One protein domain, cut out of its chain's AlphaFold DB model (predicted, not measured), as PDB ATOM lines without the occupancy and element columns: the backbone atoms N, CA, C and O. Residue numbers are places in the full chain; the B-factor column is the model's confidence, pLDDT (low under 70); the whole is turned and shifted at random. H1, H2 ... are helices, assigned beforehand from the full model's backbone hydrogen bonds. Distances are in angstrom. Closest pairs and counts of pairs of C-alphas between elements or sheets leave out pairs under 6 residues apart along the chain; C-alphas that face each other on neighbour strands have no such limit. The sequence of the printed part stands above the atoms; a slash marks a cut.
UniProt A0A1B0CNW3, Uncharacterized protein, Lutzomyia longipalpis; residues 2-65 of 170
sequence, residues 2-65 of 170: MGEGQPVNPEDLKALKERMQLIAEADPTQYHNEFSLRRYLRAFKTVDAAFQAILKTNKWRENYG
ATOM      1  N   MET A   2      87.268  80.961 106.371       38.22
ATOM      2  CA  MET A   2      86.597  82.252 106.594       38.22
ATOM      3  C   MET A   2      86.480  83.049 105.297       38.22
ATOM      4  O   MET A   2      87.486  83.295 104.636       38.22
ATOM      5  N   GLY A   3      85.255  83.494 104.998       41.69
ATOM      6  CA  GLY A   3      85.002  84.619 104.100       41.69
ATOM      7  C   GLY A   3      84.264  84.332 102.795       41.69
ATOM      8  O   GLY A   3      84.379  85.143 101.876       41.69
ATOM      9  N   GLU A   4      83.492  83.250 102.675       47.44
ATOM     10  CA  GLU A   4      82.435  83.239 101.660       47.44
ATOM     11  C   GLU A   4      81.376  84.251 102.109       47.44
ATOM     12  O   GLU A   4      80.610  84.014 103.038       47.44
ATOM     13  N   GLY A   5      81.403  85.452 101.518       57.88
ATOM     14  CA  GLY A   5      80.282  86.381 101.663       57.88
ATOM     15  C   GLY A   5      78.996  85.682 101.225       57.88
ATOM     16  O   GLY A   5      79.076  84.772 100.402       57.88
ATOM     17  N   GLN A   6      77.850  86.097 101.775       65.19
ATOM     18  CA  GLN A   6      76.577  85.388 101.603       65.19
ATOM     19  C   GLN A   6      76.376  84.866 100.171       65.19
ATOM     20  O   GLN A   6      76.630  85.614  99.214       65.19
ATOM     21  N   PRO A   7      75.958  83.594 100.024       76.94
ATOM     22  CA  PRO A   7      75.784  82.986  98.719       76.94
ATOM     23  C   PRO A   7      74.768  83.802  97.919       76.94
ATOM     24  O   PRO A   7      73.679  84.115  98.396       76.94
ATOM     25  N   VAL A   8      75.161  84.188  96.708       83.00
ATOM     26  CA  VAL A   8      74.278  84.872  95.760       83.00
ATOM     27  C   VAL A   8      73.450  83.810  95.051       83.00
ATOM     28  O   VAL A   8      73.997  82.775  94.665       83.00
ATOM     29  N   ASN A   9      72.158  84.072  94.859       89.25
ATOM     30  CA  ASN A   9      71.289  83.191  94.092       89.25
ATOM     31  C   ASN A   9      71.859  82.996  92.666       89.25
ATOM     32  O   ASN A   9      72.105  83.986  91.966       89.25
ATOM     33  N   PRO A  10      72.106  81.749  92.223       88.81
ATOM     34  CA  PRO A  10      72.658  81.485  90.896       88.81
ATOM     35  C   PRO A  10      71.757  81.977  89.755       88.81
ATOM     36  O   PRO A  10      72.278  82.363  88.707       88.81
ATOM     37  N   GLU A  11      70.436  82.008  89.947       91.94
ATOM     38  CA  GLU A  11      69.496  82.499  88.932       91.94
ATOM     39  C   GLU A  11      69.644  84.010  88.712       91.94
ATOM     40  O   GLU A  11      69.775  84.459  87.573       91.94
ATOM     41  N   ASP A  12      69.753  84.781  89.797       91.00
ATOM     42  CA  ASP A  12      69.969  86.232  89.741       91.00
ATOM     43  C   ASP A  12      71.308  86.581  89.083       91.00
ATOM     44  O   ASP A  12      71.415  87.542  88.315       91.00
ATOM     45  N   LEU A  13      72.341  85.775  89.347       90.19
ATOM     46  CA  LEU A  13      73.646  85.929  88.712       90.19
ATOM     47  C   LEU A  13      73.576  85.685  87.201       90.19
ATOM     48  O   LEU A  13      74.177  86.442  86.436       90.19
ATOM     49  N   LYS A  14      72.842  84.652  86.772       92.88
ATOM     50  CA  LYS A  14      72.635  84.353  85.353       92.88
ATOM     51  C   LYS A  14      71.858  85.479  84.665       92.88
ATOM     52  O   LYS A  14      72.334  86.000  83.659       92.88
ATOM     53  N   ALA A  15      70.744  85.916  85.250       92.69
ATOM     54  CA  ALA A  15      69.916  86.991  84.707       92.69
ATOM     55  C   ALA A  15      70.690  88.317  84.581       92.69
ATOM     56  O   ALA A  15      70.605  89.003  83.560       92.69
ATOM     57  N   LEU A  16      71.498  88.674  85.588       91.25
ATOM     58  CA  LEU A  16      72.331  89.876  85.523       91.25
ATOM     59  C   LEU A  16      73.410  89.766  84.436       91.25
ATOM     60  O   LEU A  16      73.679  90.740  83.736       91.25
ATOM     61  N   LYS A  17      74.023  88.587  84.284       90.62
ATOM     62  CA  LYS A  17      75.053  88.337  83.270       90.62
ATOM     63  C   LYS A  17      74.500  88.475  81.853       90.62
ATOM     64  O   LYS A  17      75.143  89.121  81.033       90.62
ATOM     65  N   GLU A  18      73.313  87.933  81.588       91.25
ATOM     66  CA  GLU A  18      72.639  88.050  80.286       91.25
ATOM     67  C   GLU A  18      72.355  89.516  79.928       91.25
ATOM     68  O   GLU A  18      72.683  89.969  78.834       91.25
ATOM     69  N   ARG A  19      71.843  90.307  80.880       89.62
ATOM     70  CA  ARG A  19      71.598  91.745  80.661       89.62
ATOM     71  C   ARG A  19      72.882  92.535  80.422       89.62
ATOM     72  O   ARG A  19      72.903  93.450  79.604       89.62
ATOM     73  N   MET A  20      73.952  92.189  81.134       87.62
ATOM     74  CA  MET A  20      75.256  92.829  80.957       87.62
ATOM     75  C   MET A  20      75.941  92.431  79.651       87.62
ATOM     76  O   MET A  20      76.709  93.230  79.121       87.62
ATOM     77  N   GLN A  21      75.669  91.238  79.120       86.06
ATOM     78  CA  GLN A  21      76.228  90.795  77.847       86.06
ATOM     79  C   GLN A  21      75.768  91.692  76.693       86.06
ATOM     80  O   GLN A  21      76.604  92.124  75.909       86.06
ATOM     81  N   LEU A  22      74.486  92.072  76.662       83.50
ATOM     82  CA  LEU A  22      73.950  93.008  75.664       83.50
ATOM     83  C   LEU A  22      74.680  94.362  75.678       83.50
ATOM     84  O   LEU A  22      74.939  94.946  74.630       83.50
ATOM     85  N   ILE A  23      75.045  94.855  76.866       83.25
ATOM     86  CA  ILE A  23      75.810  96.103  77.007       83.25
ATOM     87  C   ILE A  23      77.263  95.899  76.580       83.25
ATOM     88  O   ILE A  23      77.814  96.746  75.889       83.25
ATOM     89  N   ALA A  24      77.892  94.794  76.983       81.56
ATOM     90  CA  ALA A  24      79.287  94.514  76.654       81.56
ATOM     91  C   ALA A  24      79.505  94.282  75.148       81.56
ATOM     92  O   ALA A  24      80.577  94.588  74.635       81.56
ATOM     93  N   GLU A  25      78.496  93.756  74.447       80.12
ATOM     94  CA  GLU A  25      78.485  93.643  72.984       80.12
ATOM     95  C   GLU A  25      78.409  95.021  72.306       80.12
ATOM     96  O   GLU A  25      79.056  95.229  71.281       80.12
ATOM     97  N   ALA A  26      77.676  95.974  72.892       81.56
ATOM     98  CA  ALA A  26      77.590  97.347  72.393       81.56
ATOM     99  C   ALA A  26      78.836  98.192  72.733       81.56
ATOM    100  O   ALA A  26      79.285  98.983  71.906       81.56
ATOM    101  N   ASP A  27      79.403  98.022  73.931       77.69
ATOM    102  CA  ASP A  27      80.620  98.698  74.388       77.69
ATOM    103  C   ASP A  27      81.532  97.734  75.178       77.69
ATOM    104  O   ASP A  27      81.342  97.513  76.384       77.69
ATOM    105  N   PRO A  28      82.591  97.202  74.535       77.06
ATOM    106  CA  PRO A  28      83.541  96.294  75.173       77.06
ATOM    107  C   PRO A  28      84.286  96.905  76.368       77.06
ATOM    108  O   PRO A  28      84.837  96.174  77.196       77.06
ATOM    109  N   THR A  29      84.336  98.236  76.483       74.06
ATOM    110  CA  THR A  29      85.044  98.911  77.579       74.06
ATOM    111  C   THR A  29      84.290  98.836  78.908       74.06
ATOM    112  O   THR A  29      84.897  99.000  79.970       74.06
ATOM    113  N   GLN A  30      82.997  98.501  78.864       73.75
ATOM    114  CA  GLN A  30      82.114  98.360  80.023       73.75
ATOM    115  C   GLN A  30      82.034  96.924  80.557       73.75
ATOM    116  O   GLN A  30      81.121  96.579  81.310       73.75
ATOM    117  N   TYR A  31      82.993  96.074  80.192       76.31
ATOM    118  CA  TYR A  31      83.038  94.686  80.632       76.31
ATOM    119  C   TYR A  31      83.179  94.545  82.161       76.31
ATOM    120  O   TYR A  31      84.045  95.151  82.797       76.31
ATOM    121  N   HIS A  32      82.367  93.655  82.740       77.12
ATOM    122  CA  HIS A  32      82.389  93.285  84.158       77.12
ATOM    123  C   HIS A  32      82.671  91.789  84.319       77.12
ATOM    124  O   HIS A  32      82.103  90.959  83.612       77.12
ATOM    125  N   ASN A  33      83.536  91.430  85.274       82.81
ATOM    126  CA  ASN A  33      83.823  90.027  85.579       82.81
ATOM    127  C   ASN A  33      82.752  89.425  86.508       82.81
ATOM    128  O   ASN A  33      82.033  90.130  87.211       82.81
ATOM    129  N   GLU A  34      82.663  88.097  86.573       80.62
ATOM    130  CA  GLU A  34      81.647  87.441  87.412       80.62
ATOM    131  C   GLU A  34      81.776  87.822  88.901       80.62
ATOM    132  O   GLU A  34      80.784  87.962  89.618       80.62
ATOM    133  N   PHE A  35      83.002  88.070  89.369       82.25
ATOM    134  CA  PHE A  35      83.263  88.498  90.741       82.25
ATOM    135  C   PHE A  35      82.714  89.898  91.055       82.25
ATOM    136  O   PHE A  35      82.261  90.126  92.182       82.25
ATOM    137  N   SER A  36      82.740  90.829  90.096       83.75
ATOM    138  CA  SER A  36      82.168  92.165  90.248       83.75
ATOM    139  C   SER A  36      80.648  92.089  90.227       83.75
ATOM    140  O   SER A  36      80.022  92.667  91.112       83.75
ATOM    141  N   LEU A  37      80.049  91.282  89.345       85.81
ATOM    142  CA  LEU A  37      78.597  91.048  89.328       85.81
ATOM    143  C   LEU A  37      78.093  90.477  90.662       85.81
ATOM    144  O   LEU A  37      77.155  91.007  91.256       85.81
ATOM    145  N   ARG A  38      78.790  89.477  91.218       85.69
ATOM    146  CA  ARG A  38      78.498  88.949  92.564       85.69
ATOM    147  C   ARG A  38      78.670  90.000  93.669       85.69
ATOM    148  O   ARG A  38      78.068  89.874  94.732       85.69
ATOM    149  N   ARG A  39      79.520  91.020  93.492       87.06
ATOM    150  CA  ARG A  39      79.646  92.137  94.450       87.06
ATOM    151  C   ARG A  39      78.419  93.049  94.389       87.06
ATOM    152  O   ARG A  39      77.888  93.371  95.445       87.06
ATOM    153  N   TYR A  40      77.949  93.396  93.192       86.56
ATOM    154  CA  TYR A  40      76.733  94.200  93.026       86.56
ATOM    155  C   TYR A  40      75.491  93.483  93.557       86.56
ATOM    156  O   TYR A  40      74.728  94.081  94.309       86.56
ATOM    157  N   LEU A  41      75.326  92.191  93.268       88.75
ATOM    158  CA  LEU A  41      74.178  91.425  93.769       88.75
ATOM    159  C   LEU A  41      74.154  91.334  95.300       88.75
ATOM    160  O   LEU A  41      73.094  91.469  95.902       88.75
ATOM    161  N   ARG A  42      75.318  91.204  95.953       87.31
ATOM    162  CA  ARG A  42      75.400  91.239  97.426       87.31
ATOM    163  C   ARG A  42      75.030  92.599  98.018       87.31
ATOM    164  O   ARG A  42      74.469  92.640  99.105       87.31
ATOM    165  N   ALA A  43      75.352  93.694  97.330       86.69
ATOM    166  CA  ALA A  43      75.056  95.043  97.805       86.69
ATOM    167  C   ALA A  43      73.585  95.436  97.583       86.69
ATOM    168  O   ALA A  43      72.951  95.970  98.488       86.69
ATOM    169  N   PHE A  44      73.038  95.153  96.397       87.56
ATOM    170  CA  PHE A  44      71.727  95.655  95.968       87.56
ATOM    171  C   PHE A  44      70.585  94.639  96.092       87.56
ATOM    172  O   PHE A  44      69.426  95.028  95.970       87.56
ATOM    173  N   LYS A  45      70.888  93.364  96.371       86.31
ATOM    174  CA  LYS A  45      69.958  92.238  96.608       86.31
ATOM    175  C   LYS A  45      69.049  91.842  95.437       86.31
ATOM    176  O   LYS A  45      68.670  90.681  95.369       86.31
ATOM    177  N   THR A  46      68.715  92.751  94.522       92.19
ATOM    178  CA  THR A  46      67.873  92.489  93.344       92.19
ATOM    179  C   THR A  46      68.639  92.717  92.041       92.19
ATOM    180  O   THR A  46      69.573  93.524  91.977       92.19
ATOM    181  N   VAL A  47      68.232  92.012  90.980       93.12
ATOM    182  CA  VAL A  47      68.873  92.090  89.655       93.12
ATOM    183  C   VAL A  47      68.721  93.482  89.040       93.12
ATOM    184  O   VAL A  47      69.697  94.040  88.540       93.12
ATOM    185  N   ASP A  48      67.525  94.074  89.107       92.25
ATOM    186  CA  ASP A  48      67.255  95.399  88.533       92.25
ATOM    187  C   ASP A  48      68.069  96.497  89.229       92.25
ATOM    188  O   ASP A  48      68.693  97.323  88.560       92.25
ATOM    189  N   ALA A  49      68.127  96.484  90.566       91.44
ATOM    190  CA  ALA A  49      68.890  97.473  91.322       91.44
ATOM    191  C   ALA A  49      70.400  97.323  91.085       91.44
ATOM    192  O   ALA A  49      71.093  98.322  90.886       91.44
ATOM    193  N   ALA A  50      70.905  96.084  91.031       91.25
ATOM    194  CA  ALA A  50      72.298  95.810  90.695       91.25
ATOM    195  C   ALA A  50      72.651  96.314  89.286       91.25
ATOM    196  O   ALA A  50      73.680  96.963  89.104       91.25
ATOM    197  N   PHE A  51      71.782  96.071  88.304       91.06
ATOM    198  CA  PHE A  51      71.974  96.524  86.928       91.06
ATOM    199  C   PHE A  51      72.005  98.055  86.817       91.06
ATOM    200  O   PHE A  51      72.936  98.622  86.244       91.06
ATOM    201  N   GLN A  52      71.044  98.744  87.437       91.25
ATOM    202  CA  GLN A  52      71.014 100.209  87.463       91.25
ATOM    203  C   GLN A  52      72.244 100.802  88.164       91.25
ATOM    204  O   GLN A  52      72.801 101.803  87.713       91.25
ATOM    205  N   ALA A  53      72.711 100.177  89.248       88.88
ATOM    206  CA  ALA A  53      73.921 100.603  89.940       88.88
ATOM    207  C   ALA A  53      75.184 100.451  89.077       88.88
ATOM    208  O   ALA A  53      76.056 101.325  89.107       88.88
ATOM    209  N   ILE A  54      75.276  99.382  88.280       87.75
ATOM    210  CA  ILE A  54      76.381  99.183  87.332       87.75
ATOM    211  C   ILE A  54      76.394 100.304  86.289       87.75
ATOM    212  O   ILE A  54      77.433 100.936  86.096       87.75
ATOM    213  N   LEU A  55      75.243 100.614  85.683       88.50
ATOM    214  CA  LEU A  55      75.124 101.694  84.697       88.50
ATOM    215  C   LEU A  55      75.528 103.053  85.276       88.50
ATOM    216  O   LEU A  55      76.321 103.783  84.678       88.50
ATOM    217  N   LYS A  56      75.037 103.372  86.479       88.50
ATOM    218  CA  LYS A  56      75.421 104.594  87.199       88.50
ATOM    219  C   LYS A  56      76.926 104.650  87.452       88.50
ATOM    220  O   LYS A  56      77.537 105.698  87.266       88.50
ATOM    221  N   THR A  57      77.531 103.524  87.828       87.25
ATOM    222  CA  THR A  57      78.972 103.446  88.089       87.25
ATOM    223  C   THR A  57      79.786 103.642  86.812       87.25
ATOM    224  O   THR A  57      80.764 104.383  86.839       87.25
ATOM    225  N   ASN A  58      79.389 103.034  85.692       86.38
ATOM    226  CA  ASN A  58      80.075 103.214  84.409       86.38
ATOM    227  C   ASN A  58      80.053 104.690  83.982       86.38
ATOM    228  O   ASN A  58      81.113 105.272  83.757       86.38
ATOM    229  N   LYS A  59      78.874 105.325  84.019       87.75
ATOM    230  CA  LYS A  59      78.719 106.757  83.722       87.75
ATOM    231  C   LYS A  59      79.557 107.639  84.653       87.75
ATOM    232  O   LYS A  59      80.198 108.585  84.208       87.75
ATOM    233  N   TRP A  60      79.586 107.324  85.949       91.19
ATOM    234  CA  TRP A  60      80.415 108.054  86.908       91.19
ATOM    235  C   TRP A  60      81.909 107.925  86.592       91.19
ATOM    236  O   TRP A  60      82.622 108.921  86.643       91.19
ATOM    237  N   ARG A  61      82.395 106.734  86.219       87.62
ATOM    238  CA  ARG A  61      83.819 106.513  85.899       87.62
ATOM    239  C   ARG A  61      84.287 107.339  84.704       87.62
ATOM    240  O   ARG A  61      85.436 107.785  84.701       87.62
ATOM    241  N   GLU A  62      83.417 107.506  83.715       87.69
ATOM    242  CA  GLU A  62      83.664 108.344  82.543       87.69
ATOM    243  C   GLU A  62      83.661 109.821  82.921       87.69
ATOM    244  O   GLU A  62      84.667 110.496  82.726       87.69
ATOM    245  N   ASN A  63      82.587 110.297  83.556       89.31
ATOM    246  CA  ASN A  63      82.443 111.702  83.941       89.31
ATOM    247  C   ASN A  63      83.530 112.170  84.915       89.31
ATOM    248  O   ASN A  63      83.987 113.306  84.843       89.31
ATOM    249  N   TYR A  64      83.946 111.300  85.836       88.75
ATOM    250  CA  TYR A  64      84.992 111.600  86.812       88.75
ATOM    251  C   TYR A  64      86.401 111.562  86.198       88.75
ATOM    252  O   TYR A  64      87.361 112.000  86.830       88.75
ATOM    253  N   GLY A  65      86.556 111.018  84.984       88.88
ATOM    254  CA  GLY A  65      87.853 110.923  84.316       88.88
ATOM    255  C   GLY A  65      88.804 109.944  85.005       88.88
ATOM    256  O   GLY A  65      89.997 110.213  85.124       88.88
TER     257      GLY A  65
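Overview. This is residues 2 to 65 of the 170 residues of an uncharacterized protein of Lutzomyia longipalpis (UniProt A0A1B0CNW3). Two long helices, H1 and H3, run the same way and spread apart from where the first residues of H3 touch H1, while the shorter H2 crosses both near that meeting place. The last part of H3 sticks out with residues 60 to 65, and a tail of residues 2 to 9 leads into H1. The printed part has 64 residues with three named helices in the order H1, H2, H3 and no named strand; the class is all helix. The whole is compact, with a radius of gyration of the C-alphas of 12.1 A, and elongated, spanning 36 by 23 by 19 A.

Arrangement. H1, residues 10 to 26, touches H2, residues 34 to 44, with its residues 12 to 17 alone. Their closest C-alphas, of Leu 13 and Arg 38, are 6.9 A apart, and they run opposite ways at a steep tilt of 66 degrees. H3, residues 47 to 63, touches H1 with residues 47 to 51 alone; the closest C-alphas, of Leu 16 and Val 47, are 5.8 A apart. They run the same way at 36 degrees, only just a steep tilt. H3 touches H2 with residues 47 to 54 alone; the closest C-alphas, of Tyr 40 and Ala 50, are 5.3 A apart, and at 72 degrees the two are only just about perpendicular. Helix packing is mostly crossed. Every O i to N i+4 pair is within hydrogen-bond range in H2 and H3, and 11 of 13 in H1.

Along the chain. H1 begins at C-alpha 10 (72.658, 81.485, 90.896) and is 24.9 A long. H2 is 15.5 A long. H3 is 24.5 A long and ends at C-alpha 63 (82.443, 111.702, 83.941).

Size, cuts and confidence. The two C-alphas farthest apart, of Met 2 and Ala 26, are 38.5 A apart. The printed part has no cut; the link from H1 to H2 is short and that from H2 to H3 tight. The mean pLDDT of the printed part is 83.6, and residues 2 to 6 are under 70.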